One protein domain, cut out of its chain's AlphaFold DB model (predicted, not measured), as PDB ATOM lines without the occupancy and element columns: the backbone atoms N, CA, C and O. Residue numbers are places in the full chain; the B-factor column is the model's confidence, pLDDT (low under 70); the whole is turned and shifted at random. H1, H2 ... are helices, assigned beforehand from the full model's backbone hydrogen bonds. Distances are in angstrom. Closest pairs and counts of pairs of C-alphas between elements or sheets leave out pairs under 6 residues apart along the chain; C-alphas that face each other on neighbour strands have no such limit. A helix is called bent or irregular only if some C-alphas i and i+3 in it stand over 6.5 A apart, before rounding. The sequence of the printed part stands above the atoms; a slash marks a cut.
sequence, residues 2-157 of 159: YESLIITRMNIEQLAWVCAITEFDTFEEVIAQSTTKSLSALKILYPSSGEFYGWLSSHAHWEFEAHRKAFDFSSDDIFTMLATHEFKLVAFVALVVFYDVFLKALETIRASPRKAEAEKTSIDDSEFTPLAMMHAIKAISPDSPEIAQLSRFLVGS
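Overview. This is residues 2 to 157 of the 159 residues of an uncharacterized protein of Hyphomicrobiales bacterium (UniProt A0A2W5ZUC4). What shape does the model have? It is an elongated bundle of helices built along the long helix H6, with H1 side by side with it, H4 slanting across H1, and H7 and H8 packed on residues 89 to 100 of H6. H3 crosses H1 near its last residues, H2 and H5 lie far out toward opposite ends, and residues 73 to 78 stick out in a loop beyond H5. What is it made of? The printed part has 156 residues with eight named helices, H1 to H8 in order, and no named strand, and its class is all helix. It is only just loose, close to compact, with a radius of gyration of the C-alphas of 18.3 A, and it spans 65 by 36 by 24 A.

Arrangement. What does the first helix meet? H1, residues 2 to 21, is about perpendicular to H3, residues 36 to 45, at 76 degrees, and touches it with residues 13 to 20 alone, closest at the C-alphas of Trp 17 and Ser 38, 4.9 A. It touches H4, residues 49 to 60, opposite ways at 36 degrees, only just a steep tilt, with C-alphas Ile 6 and Ala 60 closest at 5.3 A. H2, residues 27 to 32, is close to H1 but not clearly touching, and H5, residues 64 to 68, touches no helix. Which helix is the hub? H6, residues 85 to 111, touches H1 the same way at a shallow tilt of 10 degrees, C-alphas Cys 19 and Ile 109 being closest at 6.6 A. With residues 89 to 100 alone it touches H7, residues 130 to 140, at C-alphas Val 96 and Pro 130, 5.7 A, and H8, residues 145 to 155, at C-alphas Val 90 and Ile 147, 6.3 A. H1, H4, H6, H7 and H8 form an up and down bundle, each running against the one before it. How sound are the backbones? Every O i to N i+4 pair is within hydrogen-bond range in H1, H2, H4, H5, H6 and H7, against 4 of 7 in H8 and 2 of 6 in H3, which has 5 of 7 O i to N i+3 pairs. H3 is irregular, only just, with C-alphas 37 and 40 6.8 A apart.

Along the chain. Where do the long helices run? H1 begins at C-alpha 2 (86.370, 6.528, 40.093) and is 28.8 A long; H6 begins at C-alpha 85 (99.432, 4.644, 35.023) and is 39.3 A long. Where does H8 end? It ends at C-alpha 155 (101.472, 21.458, 51.957).

Size, cuts and confidence. How far does it reach? The two C-alphas farthest apart, of Asp 76 and Glu 117, are 66.3 A apart, and the printed part has no cut. Which links are long, and where is confidence low? H5 to H6 and H6 to H7 are long; pLDDT is under 70 at 26 residues, among them 113 to 128.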
ATOM      1  N   TYR A   2      87.363   5.638  39.477       74.25
ATOM      2  CA  TYR A   2      86.370   6.528  40.093       74.25
ATOM      3  C   TYR A   2      85.758   5.943  41.369       74.25
ATOM      4  O   TYR A   2      85.579   6.658  42.345       74.25
ATOM      5  N   GLU A   3      85.581   4.623  41.419       83.50
ATOM      6  CA  GLU A   3      85.168   3.899  42.626       83.50
ATOM      7  C   GLU A   3      86.063   4.186  43.836       83.50
ATOM      8  O   GLU A   3      85.541   4.446  44.911       83.50
ATOM      9  N   SER A   4      87.397   4.216  43.689       87.75
ATOM     10  CA  SER A   4      88.276   4.510  44.829       87.75
ATOM     11  C   SER A   4      88.140   5.957  45.296       87.75
ATOM     12  O   SER A   4      88.209   6.209  46.495       87.75
ATOM     13  N   LEU A   5      87.895   6.905  44.385       89.69
ATOM     14  CA  LEU A   5      87.637   8.304  44.745       89.69
ATOM     15  C   LEU A   5      86.266   8.469  45.420       89.69
ATOM     16  O   LEU A   5      86.156   9.183  46.412       89.69
ATOM     17  N   ILE A   6      85.245   7.749  44.949       90.44
ATOM     18  CA  ILE A   6      83.910   7.704  45.565       90.44
ATOM     19  C   ILE A   6      83.989   7.104  46.972       90.44
ATOM     20  O   ILE A   6      83.464   7.691  47.916       90.44
ATOM     21  N   ILE A   7      84.689   5.979  47.139       91.81
ATOM     22  CA  ILE A   7      84.918   5.355  48.450       91.81
ATOM     23  C   ILE A   7      85.672   6.324  49.367       91.81
ATOM     24  O   ILE A   7      85.277   6.522  50.511       91.81
ATOM     25  N   THR A   8      86.712   6.990  48.857       93.62
ATOM     26  CA  THR A   8      87.467   7.993  49.626       93.62
ATOM     27  C   THR A   8      86.566   9.146  50.073       93.62
ATOM     28  O   THR A   8      86.610   9.544  51.234       93.62
ATOM     29  N   ARG A   9      85.688   9.643  49.193       93.94
ATOM     30  CA  ARG A   9      84.686  10.668  49.519       93.94
ATOM     31  C   ARG A   9      83.757  10.213  50.645       93.94
ATOM     32  O   ARG A   9      83.574  10.956  51.604       93.94
ATOM     33  N   MET A  10      83.215   8.998  50.554       93.75
ATOM     34  CA  MET A  10      82.351   8.427  51.595       93.75
ATOM     35  C   MET A  10      83.086   8.290  52.934       93.75
ATOM     36  O   MET A  10      82.525   8.622  53.976       93.75
ATOM     37  N   ASN A  11      84.354   7.876  52.916       94.81
ATOM     38  CA  ASN A  11      85.162   7.776  54.131       94.81
ATOM     39  C   ASN A  11      85.417   9.148  54.772       94.81
ATOM     40  O   ASN A  11      85.388   9.257  55.994       94.81
ATOM     41  N   ILE A  12      85.620  10.208  53.981       94.62
ATOM     42  CA  ILE A  12      85.726  11.579  54.509       94.62
ATOM     43  C   ILE A  12      84.420  12.021  55.168       94.62
ATOM     44  O   ILE A  12      84.458  12.622  56.237       94.62
ATOM     45  N   GLU A  13      83.269  11.723  54.564       94.56
ATOM     46  CA  GLU A  13      81.963  12.040  55.155       94.56
ATOM     47  C   GLU A  13      81.750  11.314  56.490       94.56
ATOM     48  O   GLU A  13      81.282  11.921  57.455       94.56
ATOM     49  N   GLN A  14      82.125  10.034  56.564       94.56
ATOM     50  CA  GLN A  14      82.064   9.250  57.800       94.56
ATOM     51  C   GLN A  14      83.019   9.795  58.863       94.56
ATOM     52  O   GLN A  14      82.621   9.967  60.010       94.56
ATOM     53  N   LEU A  15      84.256  10.119  58.487       94.06
ATOM     54  CA  LEU A  15      85.245  10.689  59.396       94.06
ATOM     55  C   LEU A  15      84.785  12.039  59.949       94.06
ATOM     56  O   LEU A  15      84.825  12.265  61.154       94.06
ATOM     57  N   ALA A  16      84.289  12.914  59.073       93.88
ATOM     58  CA  ALA A  16      83.744  14.205  59.457       93.88
ATOM     59  C   ALA A  16      82.559  14.053  60.420       93.88
ATOM     60  O   ALA A  16      82.467  14.793  61.396       93.88
ATOM     61  N   TRP A  17      81.679  13.077  60.172       94.81
ATOM     62  CA  TRP A  17      80.581  12.740  61.076       94.81
ATOM     63  C   TRP A  17      81.080  12.297  62.448       94.81
ATOM     64  O   TRP A  17      80.640  12.866  63.441       94.81
ATOM     65  N   VAL A  18      82.047  11.373  62.509       92.31
ATOM     66  CA  VAL A  18      82.654  10.930  63.776       92.31
ATOM     67  C   VAL A  18      83.235  12.116  64.552       92.31
ATOM     68  O   VAL A  18      82.983  12.234  65.746       92.31
ATOM     69  N   CYS A  19      83.958  13.019  63.884       90.25
ATOM     70  CA  CYS A  19      84.494  14.228  64.515       90.25
ATOM     71  C   CYS A  19      83.407  15.192  65.012       90.25
ATOM     72  O   CYS A  19      83.641  15.918  65.967       90.25
ATOM     73  N   ALA A  20      82.243  15.247  64.364       91.69
ATOM     74  CA  ALA A  20      81.158  16.130  64.785       91.69
ATOM     75  C   ALA A  20      80.403  15.578  66.001       91.69
ATOM     76  O   ALA A  20      80.032  16.339  66.891       91.69
ATOM     77  N   ILE A  21      80.181  14.261  66.052       91.38
ATOM     78  CA  ILE A  21      79.376  13.641  67.111       91.38
ATOM     79  C   ILE A  21      80.112  13.504  68.446       91.38
ATOM     80  O   ILE A  21      79.469  13.229  69.457       91.38
ATOM     81  N   THR A  22      81.437  13.694  68.487       86.56
ATOM     82  CA  THR A  22      82.215  13.605  69.738       86.56
ATOM     83  C   THR A  22      81.783  14.632  70.778       86.56
ATOM     84  O   THR A  22      81.973  14.388  71.970       86.56
ATOM     85  N   GLU A  23      81.174  15.734  70.338       84.81
ATOM     86  CA  GLU A  23      80.699  16.831  71.183       84.81
ATOM     87  C   GLU A  23      79.251  16.650  71.669       84.81
ATOM     88  O   GLU A  23      78.811  17.388  72.543       84.81
ATOM     89  N   PHE A  24      78.492  15.684  71.144       88.75
ATOM     90  CA  PHE A  24      77.078  15.516  71.508       88.75
ATOM     91  C   PHE A  24      76.903  14.707  72.788       88.75
ATOM     92  O   PHE A  24      77.648  13.760  73.034       88.75
ATOM     93  N   ASP A  25      75.932  15.079  73.619       89.12
ATOM     94  CA  ASP A  25      75.666  14.423  74.906       89.12
ATOM     95  C   ASP A  25      74.572  13.354  74.796       89.12
ATOM     96  O   ASP A  25      74.473  12.472  75.651       89.12
ATOM     97  N   THR A  26      73.747  13.418  73.749       90.56
ATOM     98  CA  THR A  26      72.567  12.561  73.605       90.56
ATOM     99  C   THR A  26      72.591  11.736  72.325       90.56
ATOM    100  O   THR A  26      73.161  12.114  71.300       90.56
ATOM    101  N   PHE A  27      71.934  10.581  72.370       89.12
ATOM    102  CA  PHE A  27      71.807   9.698  71.212       89.12
ATOM    103  C   PHE A  27      70.952  10.331  70.103       89.12
ATOM    104  O   PHE A  27      71.209  10.141  68.915       89.12
ATOM    105  N   GLU A  28      69.962  11.130  70.491       94.62
ATOM    106  CA  GLU A  28      69.076  11.862  69.596       94.62
ATOM    107  C   GLU A  28      69.846  12.884  68.748       94.62
ATOM    108  O   GLU A  28      69.620  12.969  67.540       94.62
ATOM    109  N   GLU A  29      70.797  13.610  69.346       92.44
ATOM    110  CA  GLU A  29      71.689  14.532  68.626       92.44
ATOM    111  C   GLU A  29      72.580  13.792  67.622       92.44
ATOM    112  O   GLU A  29      72.717  14.223  66.475       92.44
ATOM    113  N   VAL A  30      73.125  12.635  68.017       90.00
ATOM    114  CA  VAL A  30      73.953  11.786  67.144       90.00
ATOM    115  C   VAL A  30      73.168  11.317  65.916       90.00
ATOM    116  O   VAL A  30      73.682  11.395  64.799       90.00
ATOM    117  N   ILE A  31      71.918  10.871  66.089       91.31
ATOM    118  CA  ILE A  31      71.065  10.425  64.973       91.31
ATOM    119  C   ILE A  31      70.656  11.591  64.068       91.31
ATOM    120  O   ILE A  31      70.578  11.429  62.849       91.31
ATOM    121  N   ALA A  32      70.369  12.760  64.642       93.31
ATOM    122  CA  ALA A  32      69.946  13.928  63.873       93.31
ATOM    123  C   ALA A  32      71.070  14.498  62.987       93.31
ATOM    124  O   ALA A  32      70.803  15.242  62.033       93.31
ATOM    125  N   GLN A  33      72.326  14.152  63.275       94.56
ATOM    126  CA  GLN A  33      73.482  14.680  62.573       94.56
ATOM    127  C   GLN A  33      73.704  14.013  61.214       94.56
ATOM    128  O   GLN A  33      74.024  12.833  61.094       94.56
ATOM    129  N   SER A  34      73.622  14.824  60.159       92.38
ATOM    130  CA  SER A  34      73.921  14.398  58.791       92.38
ATOM    131  C   SER A  34      75.427  14.386  58.516       92.38
ATOM    132  O   SER A  34      76.145  15.330  58.857       92.38
ATOM    133  N   THR A  35      75.906  13.355  57.819       86.62
ATOM    134  CA  THR A  35      77.316  13.215  57.420       86.62
ATOM    135  C   THR A  35      77.807  14.396  56.575       86.62
ATOM    136  O   THR A  35      78.867  14.954  56.843       86.62
ATOM    137  N   THR A  36      77.002  14.882  55.625       83.06
ATOM    138  CA  THR A  36      77.375  16.013  54.753       83.06
ATOM    139  C   THR A  36      77.450  17.341  55.503       83.06
ATOM    140  O   THR A  36      78.326  18.160  55.224       83.06
ATOM    141  N   LYS A  37      76.587  17.546  56.509       88.00
ATOM    142  CA  LYS A  37      76.652  18.714  57.405       88.00
ATOM    143  C   LYS A  37      77.862  18.674  58.340       88.00
ATOM    144  O   LYS A  37      78.253  19.714  58.859       88.00
ATOM    145  N   SER A  38      78.462  17.502  58.530       93.25
ATOM    146  CA  SER A  38      79.580  17.301  59.454       93.25
ATOM    147  C   SER A  38      80.934  17.712  58.868       93.25
ATOM    148  O   SER A  38      81.905  17.847  59.604       93.25
ATOM    149  N   LEU A  39      81.016  17.990  57.560       92.75
ATOM    150  CA  LEU A  39      82.257  18.421  56.899       92.75
ATOM    151  C   LEU A  39      82.858  19.706  57.489       92.75
ATOM    152  O   LEU A  39      84.063  19.923  57.379       92.75
ATOM    153  N   SER A  40      82.047  20.567  58.109       91.50
ATOM    154  CA  SER A  40      82.546  21.753  58.815       91.50
ATOM    155  C   SER A  40      83.424  21.393  60.014       91.50
ATOM    156  O   SER A  40      84.408  22.089  60.243       91.50
ATOM    157  N   ALA A  41      83.128  20.298  60.724       89.50
ATOM    158  CA  ALA A  41      83.946  19.829  61.840       89.50
ATOM    159  C   ALA A  41      85.346  19.429  61.358       89.50
ATOM    160  O   ALA A  41      86.349  19.832  61.940       89.50
ATOM    161  N   LEU A  42      85.430  18.733  60.220       89.88
ATOM    162  CA  LEU A  42      86.711  18.328  59.642       89.88
ATOM    163  C   LEU A  42      87.536  19.521  59.129       89.88
ATOM    164  O   LEU A  42      88.760  19.499  59.221       89.88
ATOM    165  N   LYS A  43      86.890  20.588  58.640       89.56
ATOM    166  CA  LYS A  43      87.570  21.822  58.200       89.56
ATOM    167  C   LYS A  43      88.295  22.554  59.327       89.56
ATOM    168  O   LYS A  43      89.291  23.212  59.058       89.56
ATOM    169  N   ILE A  44      87.805  22.451  60.562       86.94
ATOM    170  CA  ILE A  44      88.469  23.048  61.731       86.94
ATOM    171  C   ILE A  44      89.811  22.346  61.985       86.94
ATOM    172  O   ILE A  44      90.797  23.003  62.298       86.94
ATOM    173  N   LEU A  45      89.853  21.025  61.797       84.00
ATOM    174  CA  LEU A  45      91.037  20.188  62.027       84.00
ATOM    175  C   LEU A  45      91.999  20.196  60.838       84.00
ATOM    176  O   LEU A  45      93.218  20.147  60.989       84.00
ATOM    177  N   TYR A  46      91.436  20.245  59.636       87.06
ATOM    178  CA  TYR A  46      92.163  20.235  58.383       87.06
ATOM    179  C   TYR A  46      91.506  21.215  57.407       87.06
ATOM    180  O   TYR A  46      90.586  20.825  56.679       87.06
ATOM    181  N   PRO A  47      91.949  22.484  57.352       87.88
ATOM    182  CA  PRO A  47      91.308  23.523  56.539       87.88
ATOM    183  C   PRO A  47      91.117  23.135  55.068       87.88
ATOM    184  O   PRO A  47      90.052  23.366  54.489       87.88
ATOM    185  N   SER A  48      92.095  22.440  54.479       89.25
ATOM    186  CA  SER A  48      92.048  21.986  53.082       89.25
ATOM    187  C   SER A  48      91.117  20.788  52.833       89.25
ATOM    188  O   SER A  48      90.941  20.380  51.687       89.25
ATOM    189  N   SER A  49      90.479  20.217  53.862       90.75
ATOM    190  CA  SER A  49      89.637  19.013  53.725       90.75
ATOM    191  C   SER A  49      88.380  19.300  52.915       90.75
ATOM    192  O   SER A  49      87.905  18.437  52.182       90.75
ATOM    193  N   GLY A  50      87.874  20.534  52.982       90.19
ATOM    194  CA  GLY A  50      86.767  20.983  52.146       90.19
ATOM    195  C   GLY A  50      87.120  21.055  50.666       90.19
ATOM    196  O   GLY A  50      86.309  20.659  49.832       90.19
ATOM    197  N   GLU A  51      88.317  21.544  50.341       91.38
ATOM    198  CA  GLU A  51      88.797  21.605  48.958       91.38
ATOM    199  C   GLU A  51      89.041  20.201  48.407       91.38
ATOM    200  O   GLU A  51      88.606  19.891  47.299       91.38
ATOM    201  N   PHE A  52      89.656  19.327  49.211       93.88
ATOM    202  CA  PHE A  52      89.856  17.930  48.847       93.88
ATOM    203  C   PHE A  52      88.525  17.190  48.660       93.88
ATOM    204  O   PHE A  52      88.337  16.506  47.656       93.88
ATOM    205  N   TYR A  53      87.555  17.385  49.559       93.69
ATOM    206  CA  TYR A  53      86.202  16.847  49.400       93.69
ATOM    207  C   TYR A  53      85.510  17.378  48.136       93.69
ATOM    208  O   TYR A  53      84.839  16.620  47.433       93.69
ATOM    209  N   GLY A  54      85.676  18.667  47.822       92.06
ATOM    210  CA  GLY A  54      85.170  19.267  46.588       92.06
ATOM    211  C   GLY A  54      85.778  18.614  45.347       92.06
ATOM    212  O   GLY A  54      85.043  18.226  44.442       92.06
ATOM    213  N   TRP A  55      87.099  18.409  45.349       92.75
ATOM    214  CA  TRP A  55      87.813  17.700  44.285       92.75
ATOM    215  C   TRP A  55      87.358  16.240  44.151       92.75
ATOM    216  O   TRP A  55      87.126  15.765  43.044       92.75
ATOM    217  N   LEU A  56      87.150  15.518  45.254       92.38
ATOM    218  CA  LEU A  56      86.601  14.160  45.203       92.38
ATOM    219  C   LEU A  56      85.172  14.148  44.652       92.38
ATOM    220  O   LEU A  56      84.812  13.261  43.883       92.38
ATOM    221  N   SER A  57      84.358  15.137  45.026       90.38
ATOM    222  CA  SER A  57      82.970  15.250  44.574       90.38
ATOM    223  C   SER A  57      82.880  15.549  43.078       90.38
ATOM    224  O   SER A  57      82.066  14.928  42.398       90.38
ATOM    225  N   SER A  58      83.759  16.398  42.532       87.50
ATOM    226  CA  SER A  58      83.811  16.647  41.083       87.50
ATOM    227  C   SER A  58      84.230  15.415  40.272       87.50
ATOM    228  O   SER A  58      83.935  15.338  39.085       87.50
ATOM    229  N   HIS A  59      84.877  14.434  40.908       84.50
ATOM    230  CA  HIS A  59      85.241  13.150  40.301       84.50
ATOM    231  C   HIS A  59      84.248  12.016  40.605       84.50
ATOM    232  O   HIS A  59      84.330  10.954  39.993       84.50
ATOM    233  N   ALA A  60      83.322  12.214  41.548       80.31
ATOM    234  CA  ALA A  60      82.311  11.228  41.921       80.31
ATOM    235  C   ALA A  60      81.078  11.283  41.008       80.31
ATOM    236  O   ALA A  60      80.418  10.264  40.797       80.31
ATOM    237  N   HIS A  61      80.763  12.459  40.464       74.25
ATOM    238  CA  HIS A  61      79.665  12.621  39.522       74.25
ATOM    239  C   HIS A  61      80.145  12.285  38.112       74.25
ATOM    240  O   HIS A  61      81.058  12.913  37.579       74.25
ATOM    241  N   TRP A  62      79.531  11.267  37.511       68.06
ATOM    242  CA  TRP A  62      79.849  10.821  36.159       68.06
ATOM    243  C   TRP A  62      79.235  11.768  35.120       68.06
ATOM    244  O   TRP A  62      78.327  11.424  34.366       68.06
ATOM    245  N   GLU A  63      79.722  13.003  35.103       69.88
ATOM    246  CA  GLU A  63      79.315  13.997  34.123       69.88
ATOM    247  C   GLU A  63      79.863  13.647  32.731       69.88
ATOM    248  O   GLU A  63      80.776  12.829  32.565       69.88
ATOM    249  N   PHE A  64      79.289  14.250  31.691       66.62
ATOM    250  CA  PHE A  64      79.675  13.997  30.300       66.62
ATOM    251  C   PHE A  64      81.184  14.205  30.062       66.62
ATOM    252  O   PHE A  64      81.833  13.390  29.411       66.62
ATOM    253  N   GLU A  65      81.779  15.222  30.683       67.38
ATOM    254  CA  GLU A  65      83.221  15.485  30.595       67.38
ATOM    255  C   GLU A  65      84.076  14.403  31.280       67.38
ATOM    256  O   GLU A  65      85.164  14.073  30.806       67.38
ATOM    257  N   ALA A  66      83.576  13.763  32.342       68.50
ATOM    258  CA  ALA A  66      84.268  12.641  32.981       68.50
ATOM    259  C   ALA A  66      84.278  11.386  32.091       68.50
ATOM    260  O   ALA A  66      85.243  10.618  32.132       68.50
ATOM    261  N   HIS A  67      83.263  11.206  31.230       70.69
ATOM    262  CA  HIS A  67      83.289  10.156  30.206       70.69
ATOM    263  C   HIS A  67      84.436  10.390  29.229       70.69
ATOM    264  O   HIS A  67      85.152   9.445  28.920       70.69
ATOM    265  N   ARG A  68      84.664  11.637  28.789       72.50
ATOM    266  CA  ARG A  68      85.747  11.952  27.844       72.50
ATOM    267  C   ARG A  68      87.120  11.573  28.384       72.50
ATOM    268  O   ARG A  68      87.943  11.122  27.606       72.50
ATOM    269  N   LYS A  69      87.348  11.652  29.702       71.19
ATOM    270  CA  LYS A  69      88.599  11.177  30.327       71.19
ATOM    271  C   LYS A  69      88.828   9.666  30.143       71.19
ATOM    272  O   LYS A  69      89.961   9.213  30.213       71.19
ATOM    273  N   ALA A  70      87.775   8.874  29.935       75.50
ATOM    274  CA  ALA A  70      87.874   7.430  29.720       75.50
ATOM    275  C   ALA A  70      88.071   7.041  28.244       75.50
ATOM    276  O   ALA A  70      88.208   5.850  27.962       75.50
ATOM    277  N   PHE A  71      88.093   8.005  27.318       79.38
ATOM    278  CA  PHE A  71      88.257   7.752  25.889       79.38
ATOM    279  C   PHE A  71      89.415   8.566  25.311       79.38
ATOM    280  O   PHE A  71      89.534   9.762  25.564       79.38
ATOM    281  N   ASP A  72      90.250   7.916  24.506       78.75
ATOM    282  CA  ASP A  72      91.250   8.589  23.686       78.75
ATOM    283  C   ASP A  72      90.643   8.891  22.308       78.75
ATOM    284  O   ASP A  72      90.086   8.000  21.662       78.75
ATOM    285  N   PHE A  73      90.731  10.156  21.897       78.25
ATOM    286  CA  PHE A  73      90.230  10.680  20.621       78.25
ATOM    287  C   PHE A  73      91.369  11.181  19.713       78.25
ATOM    288  O   PHE A  73      91.119  11.926  18.770       78.25
ATOM    289  N   SER A  74      92.629  10.865  20.034       77.94
ATOM    290  CA  SER A  74      93.803  11.355  19.297       77.94
ATOM    291  C   SER A  74      94.036  10.659  17.946       77.94
ATOM    292  O   SER A  74      94.801  11.160  17.123       77.94
ATOM    293  N   SER A  75      93.352   9.545  17.700       73.19
ATOM    294  CA  SER A  75      93.370   8.753  16.467       73.19
ATOM    295  C   SER A  75      92.016   8.783  15.752       73.19
ATOM    296  O   SER A  75      91.001   9.108  16.362       73.19
ATOM    297  N   ASP A  76      91.981   8.370  14.478       85.19
ATOM    298  CA  ASP A  76      90.724   8.155  13.729       85.19
ATOM    299  C   ASP A  76      89.801   7.105  14.392       85.19
ATOM    300  O   ASP A  76      88.606   7.043  14.101       85.19
ATOM    301  N   ASP A  77      90.348   6.318  15.322       79.88
ATOM    302  CA  ASP A  77      89.636   5.356  16.157       79.88
ATOM    303  C   ASP A  77      89.423   5.882  17.588       79.88
ATOM    304  O   ASP A  77      90.294   6.541  18.162       79.88
ATOM    305  N   ILE A  78      88.279   5.532  18.190       81.50
ATOM    306  CA  ILE A  78      87.959   5.816  19.597       81.50
ATOM    307  C   ILE A  78      88.425   4.639  20.458       81.50
ATOM    308  O   ILE A  78      87.878   3.537  20.359       81.50
ATOM    309  N   PHE A  79      89.379   4.880  21.357       78.88
ATOM    310  CA  PHE A  79      89.870   3.863  22.289       78.88
ATOM    311  C   PHE A  79      89.361   4.105  23.706       78.88
ATOM    312  O   PHE A  79      89.323   5.235  24.179       78.88
ATOM    313  N   THR A  80      89.006   3.040  24.427       77.88
ATOM    314  CA  THR A  80      88.710   3.132  25.864       77.88
ATOM    315  C   THR A  80      90.000   3.027  26.674       77.88
ATOM    316  O   THR A  80      90.708   2.022  26.621       77.88
ATOM    317  N   MET A  81      90.286   4.049  27.473       69.88
ATOM    318  CA  MET A  81      91.444   4.099  28.358       69.88
ATOM    319  C   MET A  81      91.149   3.344  29.658       69.88
ATOM    320  O   MET A  81      90.663   3.901  30.644       69.88
ATOM    321  N   LEU A  82      91.454   2.046  29.681       66.62
ATOM    322  CA  LEU A  82      91.359   1.243  30.899       66.62
ATOM    323  C   LEU A  82      92.597   1.459  31.787       66.62
ATOM    324  O   LEU A  82      93.700   1.047  31.446       66.62
ATOM    325  N   ALA A  83      92.390   2.072  32.958       67.06
ATOM    326  CA  ALA A  83      93.319   2.075  34.097       67.06
ATOM    327  C   ALA A  83      94.789   2.422  33.765       67.06
ATOM    328  O   ALA A  83      95.713   1.683  34.129       67.06
ATOM    329  N   THR A  84      95.005   3.568  33.116       78.31
ATOM    330  CA  THR A  84      96.346   4.097  32.838       78.31
ATOM    331  C   THR A  84      97.186   4.281  34.103       78.31
ATOM    332  O   THR A  84      96.680   4.356  35.227       78.31
ATOM    333  N   HIS A  85      98.507   4.362  33.925       82.69
ATOM    334  CA  HIS A  85      99.432   4.644  35.023       82.69
ATOM    335  C   HIS A  85      99.095   5.957  35.736       82.69
ATOM    336  O   HIS A  85      99.158   6.007  36.960       82.69
ATOM    337  N   GLU A  86      98.660   6.975  34.993       80.44
ATOM    338  CA  GLU A  86      98.237   8.254  35.561       80.44
ATOM    339  C   GLU A  86      97.021   8.099  36.480       80.44
ATOM    340  O   GLU A  86      97.027   8.585  37.606       80.44
ATOM    341  N   PHE A  87      96.018   7.328  36.066       81.25
ATOM    342  CA  PHE A  87      94.845   7.050  36.890       81.25
ATOM    343  C   PHE A  87      95.174   6.331  38.200       81.25
ATOM    344  O   PHE A  87      94.632   6.664  39.256       81.25
ATOM    345  N   LYS A  88      96.096   5.366  38.156       84.88
ATOM    346  CA  LYS A  88      96.590   4.693  39.367       84.88
ATOM    347  C   LYS A  88      97.324   5.674  40.277       84.88
ATOM    348  O   LYS A  88      97.143   5.632  41.490       84.88
ATOM    349  N   LEU A  89      98.112   6.567  39.683       86.50
ATOM    350  CA  LEU A  89      98.877   7.575  40.398       86.50
ATOM    351  C   LEU A  89      97.963   8.582  41.104       86.50
ATOM    352  O   LEU A  89      98.133   8.813  42.294       86.50
ATOM    353  N   VAL A  90      96.935   9.092  40.420       87.62
ATOM    354  CA  VAL A  90      95.927   9.995  41.000       87.62
ATOM    355  C   VAL A  90      95.178   9.332  42.156       87.62
ATOM    356  O   VAL A  90      95.048   9.926  43.225       87.62
ATOM    357  N   ALA A  91      94.726   8.086  41.986       89.12
ATOM    358  CA  ALA A  91      94.047   7.355  43.056       89.12
ATOM    359  C   ALA A  91      94.954   7.139  44.279       89.12
ATOM    360  O   ALA A  91      94.511   7.298  45.415       89.12
ATOM    361  N   PHE A  92      96.228   6.818  44.050       89.62
ATOM    362  CA  PHE A  92      97.206   6.632  45.118       89.62
ATOM    363  C   PHE A  92      97.504   7.940  45.861       89.62
ATOM    364  O   PHE A  92      97.500   7.976  47.086       89.62
ATOM    365  N   VAL A  93      97.685   9.038  45.129       89.81
ATOM    366  CA  VAL A  93      97.853  10.384  45.688       89.81
ATOM    367  C   VAL A  93      96.639  10.785  46.531       89.81
ATOM    368  O   VAL A  93      96.809  11.263  47.651       89.81
ATOM    369  N   ALA A  94      95.418  10.560  46.038       91.25
ATOM    370  CA  ALA A  94      94.197  10.842  46.792       91.25
ATOM    371  C   ALA A  94      94.115  10.013  48.084       91.25
ATOM    372  O   ALA A  94      93.739  10.543  49.128       91.25
ATOM    373  N   LEU A  95      94.522   8.741  48.042       91.56
ATOM    374  CA  LEU A  95      94.597   7.889  49.230       91.56
ATOM    375  C   LEU A  95      95.599   8.429  50.262       91.56
ATOM    376  O   LEU A  95      95.298   8.438  51.451       91.56
ATOM    377  N   VAL A  96      96.761   8.913  49.816       91.62
ATOM    378  CA  VAL A  96      97.775   9.527  50.688       91.62
ATOM    379  C   VAL A  96      97.235  10.795  51.359       91.62
ATOM    380  O   VAL A  96      97.402  10.958  52.566       91.62
ATOM    381  N   VAL A  97      96.545  11.667  50.613       91.25
ATOM    382  CA  VAL A  97      95.886  12.864  51.175       91.25
ATOM    383  C   VAL A  97      94.810  12.468  52.185       91.25
ATOM    384  O   VAL A  97      94.756  13.024  53.278       91.25
ATOM    385  N   PHE A  98      93.971  11.486  51.850       93.88
ATOM    386  CA  PHE A  98      92.958  10.971  52.767       93.88
ATOM    387  C   PHE A  98      93.567  10.437  54.062       93.88
ATOM    388  O   PHE A  98      93.047  10.725  55.137       93.88
ATOM    389  N   TYR A  99      94.662   9.685  53.974       92.69
ATOM    390  CA  TYR A  99      95.312   9.119  55.148       92.69
ATOM    391  C   TYR A  99      95.864  10.205  56.081       92.69
ATOM    392  O   TYR A  99      95.684  10.103  57.290       92.69
ATOM    393  N   ASP A 100      96.447  11.282  55.545       90.06
ATOM    394  CA  ASP A 100      96.892  12.426  56.357       90.06
ATOM    395  C   ASP A 100      95.721  13.093  57.106       90.06
ATOM    396  O   ASP A 100      95.791  13.341  58.311       90.06
ATOM    397  N   VAL A 101      94.594  13.302  56.414       90.62
ATOM    398  CA  VAL A 101      93.358  13.820  57.027       90.62
ATOM    399  C   VAL A 101      92.835  12.868  58.108       90.62
ATOM    400  O   VAL A 101      92.408  13.311  59.174       90.62
ATOM    401  N   PHE A 102      92.880  11.561  57.847       92.19
ATOM    402  CA  PHE A 102      92.450  10.522  58.776       92.19
ATOM    403  C   PHE A 102      93.286  10.501  60.057       92.19
ATOM    404  O   PHE A 102      92.710  10.488  61.144       92.19
ATOM    405  N   LEU A 103      94.617  10.560  59.952       89.56
ATOM    406  CA  LEU A 103      95.504  10.601  61.116       89.56
ATOM    407  C   LEU A 103      95.215  11.816  62.007       89.56
ATOM    408  O   LEU A 103      95.008  11.662  63.208       89.56
ATOM    409  N   LYS A 104      95.086  13.011  61.422       87.94
ATOM    410  CA  LYS A 104      94.788  14.239  62.183       87.94
ATOM    411  C   LYS A 104      93.413  14.209  62.857       87.94
ATOM    412  O   LYS A 104      93.237  14.680  63.983       87.94
ATOM    413  N   ALA A 105      92.421  13.630  62.186       88.88
ATOM    414  CA  ALA A 105      91.112  13.407  62.784       88.88
ATOM    415  C   ALA A 105      91.185  12.410  63.954       88.88
ATOM    416  O   ALA A 105      90.578  12.654  64.998       88.88
ATOM    417  N   LEU A 106      91.961  11.326  63.825       87.31
ATOM    418  CA  LEU A 106      92.189  10.375  64.915       87.31
ATOM    419  C   LEU A 106      92.880  11.017  66.119       87.31
ATOM    420  O   LEU A 106      92.452  10.770  67.242       87.31
ATOM    421  N   GLU A 107      93.910  11.839  65.908       85.88
ATOM    422  CA  GLU A 107      94.578  12.589  66.980       85.88
ATOM    423  C   GLU A 107      93.581  13.448  67.760       85.88
ATOM    424  O   GLU A 107      93.565  13.429  68.990       85.88
ATOM    425  N   THR A 108      92.685  14.131  67.048       82.75
ATOM    426  CA  THR A 108      91.638  14.958  67.661       82.75
ATOM    427  C   THR A 108      90.660  14.112  68.474       82.75
ATOM    428  O   THR A 108      90.368  14.425  69.626       82.75
ATOM    429  N   ILE A 109      90.180  13.005  67.899       83.62
ATOM    430  CA  ILE A 109      89.264  12.084  68.582       83.62
ATOM    431  C   ILE A 109      89.931  11.499  69.838       83.62
ATOM    432  O   ILE A 109      89.278  11.368  70.870       83.62
ATOM    433  N   ARG A 110      91.228  11.166  69.776       80.50
ATOM    434  CA  ARG A 110      92.018  10.663  70.913       80.50
ATOM    435  C   ARG A 110      92.232  11.715  71.999       80.50
ATOM    436  O   ARG A 110      92.178  11.376  73.175       80.50
ATOM    437  N   ALA A 111      92.457  12.970  71.616       78.38
ATOM    438  CA  ALA A 111      92.630  14.082  72.548       78.38
ATOM    439  C   ALA A 111      91.320  14.507  73.236       78.38
ATOM    440  O   ALA A 111      91.362  15.267  74.205       78.38
ATOM    441  N   SER A 112      90.162  14.024  72.766       76.38
ATOM    442  CA  SER A 112      88.874  14.306  73.399       76.38
ATOM    443  C   SER A 112      88.869  13.824  74.862       76.38
ATOM    444  O   SER A 112      89.169  12.652  75.123       76.38
ATOM    445  N   PRO A 113      88.472  14.673  75.834       67.25
ATOM    446  CA  PRO A 113      88.462  14.334  77.259       67.25
ATOM    447  C   PRO A 113      87.676  13.059  77.583       67.25
ATOM    448  O   PRO A 113      88.035  12.326  78.501       67.25
ATOM    449  N   ARG A 114      86.635  12.756  76.793       65.25
ATOM    450  CA  ARG A 114      85.793  11.559  76.945       65.25
ATOM    451  C   ARG A 114      86.527  10.250  76.625       65.25
ATOM    452  O   ARG A 114      86.070   9.189  77.032       65.25
ATOM    453  N   LYS A 115      87.656  10.302  75.904       55.97
ATOM    454  CA  LYS A 115      88.454   9.131  75.502       55.97
ATOM    455  C   LYS A 115      89.708   8.899  76.348       55.97
ATOM    456  O   LYS A 115      90.290   7.819  76.247       55.97
ATOM    457  N   ALA A 116      90.089   9.842  77.213       55.00
ATOM    458  CA  ALA A 116      91.217   9.677  78.137       55.00
ATOM    459  C   ALA A 116      91.042   8.469  79.085       55.00
ATOM    460  O   ALA A 116      92.020   7.938  79.603       55.00
ATOM    461  N   GLU A 117      89.806   7.986  79.258       53.56
ATOM    462  CA  GLU A 117      89.482   6.784  80.035       53.56
ATOM    463  C   GLU A 117      89.545   5.472  79.221       53.56
ATOM    464  O   GLU A 117      89.534   4.393  79.811       53.56
ATOM    465  N   ALA A 118      89.641   5.530  77.884       54.19
ATOM    466  CA  ALA A 118      89.377   4.386  77.006       54.19
ATOM    467  C   ALA A 118      90.594   3.776  76.275       54.19
ATOM    468  O   ALA A 118      90.482   2.638  75.823       54.19
ATOM    469  N   GLU A 119      91.752   4.442  76.142       56.81
ATOM    470  CA  GLU A 119      92.846   3.915  75.295       56.81
ATOM    471  C   GLU A 119      94.193   3.685  76.016       56.81
ATOM    472  O   GLU A 119      94.900   4.606  76.415       56.81
ATOM    473  N   LYS A 120      94.560   2.390  76.105       48.62
ATOM    474  CA  LYS A 120      95.879   1.822  76.468       48.62
ATOM    475  C   LYS A 120      96.581   1.128  75.286       48.62
ATOM    476  O   LYS A 120      97.554   0.405  75.480       48.62
ATOM    477  N   THR A 121      96.101   1.314  74.061       50.38
ATOM    478  CA  THR A 121      96.633   0.661  72.854       50.38
ATOM    479  C   THR A 121      97.049   1.717  71.839       50.38
ATOM    480  O   THR A 121      96.226   2.180  71.052       50.38
ATOM    481  N   SER A 122      98.319   2.122  71.882       50.69
ATOM    482  CA  SER A 122      98.921   3.014  70.888       50.69
ATOM    483  C   SER A 122      99.371   2.225  69.658       50.69
ATOM    484  O   SER A 122     100.011   1.181  69.788       50.69
ATOM    485  N   ILE A 123      99.071   2.753  68.476       54.44
ATOM    486  CA  ILE A 123      99.719   2.377  67.217       54.44
ATOM    487  C   ILE A 123     100.944   3.294  67.082       54.44
ATOM    488  O   ILE A 123     100.833   4.487  67.357       54.44
ATOM    489  N   ASP A 124     102.109   2.728  66.769       53.59
ATOM    490  CA  ASP A 124     103.345   3.482  66.530       53.59
ATOM    491  C   ASP A 124     103.298   4.087  65.116       53.59
ATOM    492  O   ASP A 124     103.352   3.357  64.127       53.59
ATOM    493  N   ASP A 125     103.146   5.411  65.034       57.62
ATOM    494  CA  ASP A 125     102.942   6.170  63.789       57.62
ATOM    495  C   ASP A 125     104.262   6.721  63.189       57.62
ATOM    496  O   ASP A 125     104.246   7.589  62.316       57.62
ATOM    497  N   SER A 126     105.433   6.249  63.633       57.03
ATOM    498  CA  SER A 126     106.720   6.914  63.356       57.03
ATOM    499  C   SER A 126     107.293   6.789  61.927       57.03
ATOM    500  O   SER A 126     108.284   7.458  61.628       57.03
ATOM    501  N   GLU A 127     106.685   6.026  61.009       62.22
ATOM    502  CA  GLU A 127     107.288   5.752  59.685       62.22
ATOM    503  C   GLU A 127     106.509   6.261  58.453       62.22
ATOM    504  O   GLU A 127     107.063   6.277  57.349       62.22
ATOM    505  N   PHE A 128     105.261   6.732  58.581       66.31
ATOM    506  CA  PHE A 128     104.490   7.173  57.408       66.31
ATOM    507  C   PHE A 128     104.634   8.679  57.143       66.31
ATOM    508  O   PHE A 128     104.136   9.505  57.900       66.31
ATOM    509  N   THR A 129     105.273   9.055  56.026       77.31
ATOM    510  CA  THR A 129     105.403  10.465  55.606       77.31
ATOM    511  C   THR A 129     104.694  10.726  54.262       77.31
ATOM    512  O   THR A 129     105.307  10.596  53.196       77.31
ATOM    513  N   PRO A 130     103.410  11.153  54.279       76.56
ATOM    514  CA  PRO A 130     102.617  11.441  53.074       76.56
ATOM    515  C   PRO A 130     103.345  12.343  52.061       76.56
ATOM    516  O   PRO A 130     103.285  12.144  50.846       76.56
ATOM    517  N   LEU A 131     104.087  13.329  52.575       74.94
ATOM    518  CA  LEU A 131     104.823  14.307  51.779       74.94
ATOM    519  C   LEU A 131     105.986  13.685  50.987       74.94
ATOM    520  O   LEU A 131     106.173  14.018  49.817       74.94
ATOM    521  N   ALA A 132     106.749  12.761  51.584       78.06
ATOM    522  CA  ALA A 132     107.863  12.101  50.900       78.06
ATOM    523  C   ALA A 132     107.361  11.242  49.730       78.06
ATOM    524  O   ALA A 132     107.931  11.269  48.637       78.06
ATOM    525  N   MET A 133     106.234  10.554  49.931       77.62
ATOM    526  CA  MET A 133     105.567   9.788  48.877       77.62
ATOM    527  C   MET A 133     105.079  10.700  47.748       77.62
ATOM    528  O   MET A 133     105.272  10.382  46.575       77.62
ATOM    529  N   MET A 134     104.529  11.873  48.078       78.69
ATOM    530  CA  MET A 134     104.106  12.856  47.076       78.69
ATOM    531  C   MET A 134     105.265  13.351  46.207       78.69
ATOM    532  O   MET A 134     105.123  13.482  44.990       78.69
ATOM    533  N   HIS A 135     106.426  13.608  46.814       79.50
ATOM    534  CA  HIS A 135     107.619  14.025  46.081       79.50
ATOM    535  C   HIS A 135     108.101  12.947  45.104       79.50
ATOM    536  O   HIS A 135     108.418  13.273  43.958       79.50
ATOM    537  N   ALA A 136     108.088  11.674  45.513       78.56
ATOM    538  CA  ALA A 136     108.430  10.557  44.635       78.56
ATOM    539  C   ALA A 136     107.459  10.440  43.445       78.56
ATOM    540  O   ALA A 136     107.881  10.231  42.310       78.56
ATOM    541  N   ILE A 137     106.163  10.649  43.680       77.44
ATOM    542  CA  ILE A 137     105.118  10.606  42.648       77.44
ATOM    543  C   ILE A 137     105.256  11.757  41.646       77.44
ATOM    544  O   ILE A 137     105.185  11.539  40.436       77.44
ATOM    545  N   LYS A 138     105.508  12.977  42.132       79.25
ATOM    546  CA  LYS A 138     105.721  14.148  41.272       79.25
ATOM    547  C   LYS A 138     106.944  13.984  40.367       79.25
ATOM    548  O   LYS A 138     106.936  14.490  39.254       79.25
ATOM    549  N   ALA A 139     107.973  13.260  40.808       80.88
ATOM    550  CA  ALA A 139     109.126  12.956  39.960       80.88
ATOM    551  C   ALA A 139     108.776  12.019  38.785       80.88
ATOM    552  O   ALA A 139     109.418  12.092  37.743       80.88
ATOM    553  N   ILE A 140     107.759  11.163  38.939       78.00
ATOM    554  CA  ILE A 140     107.306  10.222  37.900       78.00
ATOM    555  C   ILE A 140     106.384  10.912  36.887       78.00
ATOM    556  O   ILE A 140     106.429  10.593  35.702       78.00
ATOM    557  N   SER A 141     105.548  11.848  37.342       78.56
ATOM    558  CA  SER A 141     104.623  12.594  36.484       78.56
ATOM    559  C   SER A 141     104.620  14.084  36.856       78.56
ATOM    560  O   SER A 141     103.741  14.548  37.591       78.56
ATOM    561  N   PRO A 142     105.639  14.840  36.404       79.94
ATOM    562  CA  PRO A 142     105.861  16.223  36.833       79.94
ATOM    563  C   PRO A 142     104.806  17.199  36.307       79.94
ATOM    564  O   PRO A 142     104.521  18.197  36.974       79.94
ATOM    565  N   ASP A 143     104.205  16.884  35.158       86.69
ATOM    566  CA  ASP A 143     103.282  17.764  34.440       86.69
ATOM    567  C   ASP A 143     101.801  17.436  34.695       86.69
ATOM    568  O   ASP A 143     100.925  18.118  34.164       86.69
ATOM    569  N   SER A 144     101.486  16.417  35.511       82.81
ATOM    570  CA  SER A 144     100.087  16.046  35.763       82.81
ATOM    571  C   SER A 144      99.380  17.107  36.624       82.81
ATOM    572  O   SER A 144      99.763  17.330  37.783       82.81
ATOM    573  N   PRO A 145      98.315  17.751  36.106       83.25
ATOM    574  CA  PRO A 145      97.603  18.803  36.825       83.25
ATOM    575  C   PRO A 145      96.887  18.268  38.072       83.25
ATOM    576  O   PRO A 145      96.816  18.973  39.079       83.25
ATOM    577  N   GLU A 146      96.423  17.017  38.041       83.81
ATOM    578  CA  GLU A 146      95.749  16.364  39.170       83.81
ATOM    579  C   GLU A 146      96.728  16.135  40.332       83.81
ATOM    580  O   GLU A 146      96.432  16.463  41.481       83.81
ATOM    581  N   ILE A 147      97.944  15.654  40.039       84.00
ATOM    582  CA  ILE A 147      99.002  15.481  41.049       84.00
ATOM    583  C   ILE A 147      99.410  16.838  41.623       84.00
ATOM    584  O   ILE A 147      99.560  16.986  42.838       84.00
ATOM    585  N   ALA A 148      99.551  17.853  40.767       84.19
ATOM    586  CA  ALA A 148      99.857  19.204  41.209       84.19
ATOM    587  C   ALA A 148      98.764  19.763  42.133       84.19
ATOM    588  O   ALA A 148      99.097  20.363  43.153       84.19
ATOM    589  N   GLN A 149      97.484  19.550  41.824       83.56
ATOM    590  CA  GLN A 149      96.369  19.975  42.670       83.56
ATOM    591  C   GLN A 149      96.366  19.240  44.014       83.56
ATOM    592  O   GLN A 149      96.346  19.888  45.059       83.56
ATOM    593  N   LEU A 150      96.474  17.911  43.998       82.56
ATOM    594  CA  LEU A 150      96.455  17.090  45.207       82.56
ATOM    595  C   LEU A 150      97.650  17.361  46.134       82.56
ATOM    596  O   LEU A 150      97.500  17.380  47.353       82.56
ATOM    597  N   SER A 151      98.830  17.646  45.574       82.06
ATOM    598  CA  SER A 151     100.020  17.986  46.364       82.06
ATOM    599  C   SER A 151      99.853  19.264  47.195       82.06
ATOM    600  O   SER A 151     100.441  19.376  48.271       82.06
ATOM    601  N   ARG A 152      99.014  20.213  46.750       85.25
ATOM    602  CA  ARG A 152      98.720  21.439  47.514       85.25
ATOM    603  C   ARG A 152      97.993  21.124  48.813       85.25
ATOM    604  O   ARG A 152      98.255  21.786  49.814       85.25
ATOM    605  N   PHE A 153      97.146  20.092  48.817       83.38
ATOM    606  CA  PHE A 153      96.417  19.691  50.015       83.38
ATOM    607  C   PHE A 153      97.359  19.240  51.128       83.38
ATOM    608  O   PHE A 153      97.075  19.548  52.276       83.38
ATOM    609  N   LEU A 154      98.489  18.597  50.810       78.75
ATOM    610  CA  LEU A 154      99.476  18.155  51.809       78.75
ATOM    611  C   LEU A 154     100.355  19.292  52.353       78.75
ATOM    612  O   LEU A 154     100.859  19.211  53.469       78.75
ATOM    613  N   VAL A 155     100.581  20.348  51.568       79.19
ATOM    614  CA  VAL A 155     101.472  21.458  51.957       79.19
ATOM    615  C   VAL A 155     100.718  22.541  52.751       79.19
ATOM    616  O   VAL A 155     101.325  23.275  53.530       79.19
ATOM    617  N   GLY A 156      99.394  22.621  52.604       63.03
ATOM    618  CA  GLY A 156      98.538  23.706  53.100       63.03
ATOM    619  C   GLY A 156      98.134  23.688  54.582       63.03
ATOM    620  O   GLY A 156      97.081  24.217  54.910       63.03
ATOM    621  N   SER A 157      98.907  23.101  55.501       49.91
ATOM    622  CA  SER A 157      98.542  23.041  56.939       49.91
ATOM    623  C   SER A 157      99.632  23.530  57.902       49.91
ATOM    624  O   SER A 157      99.742  23.025  59.015       49.91
TER     625      SER A 157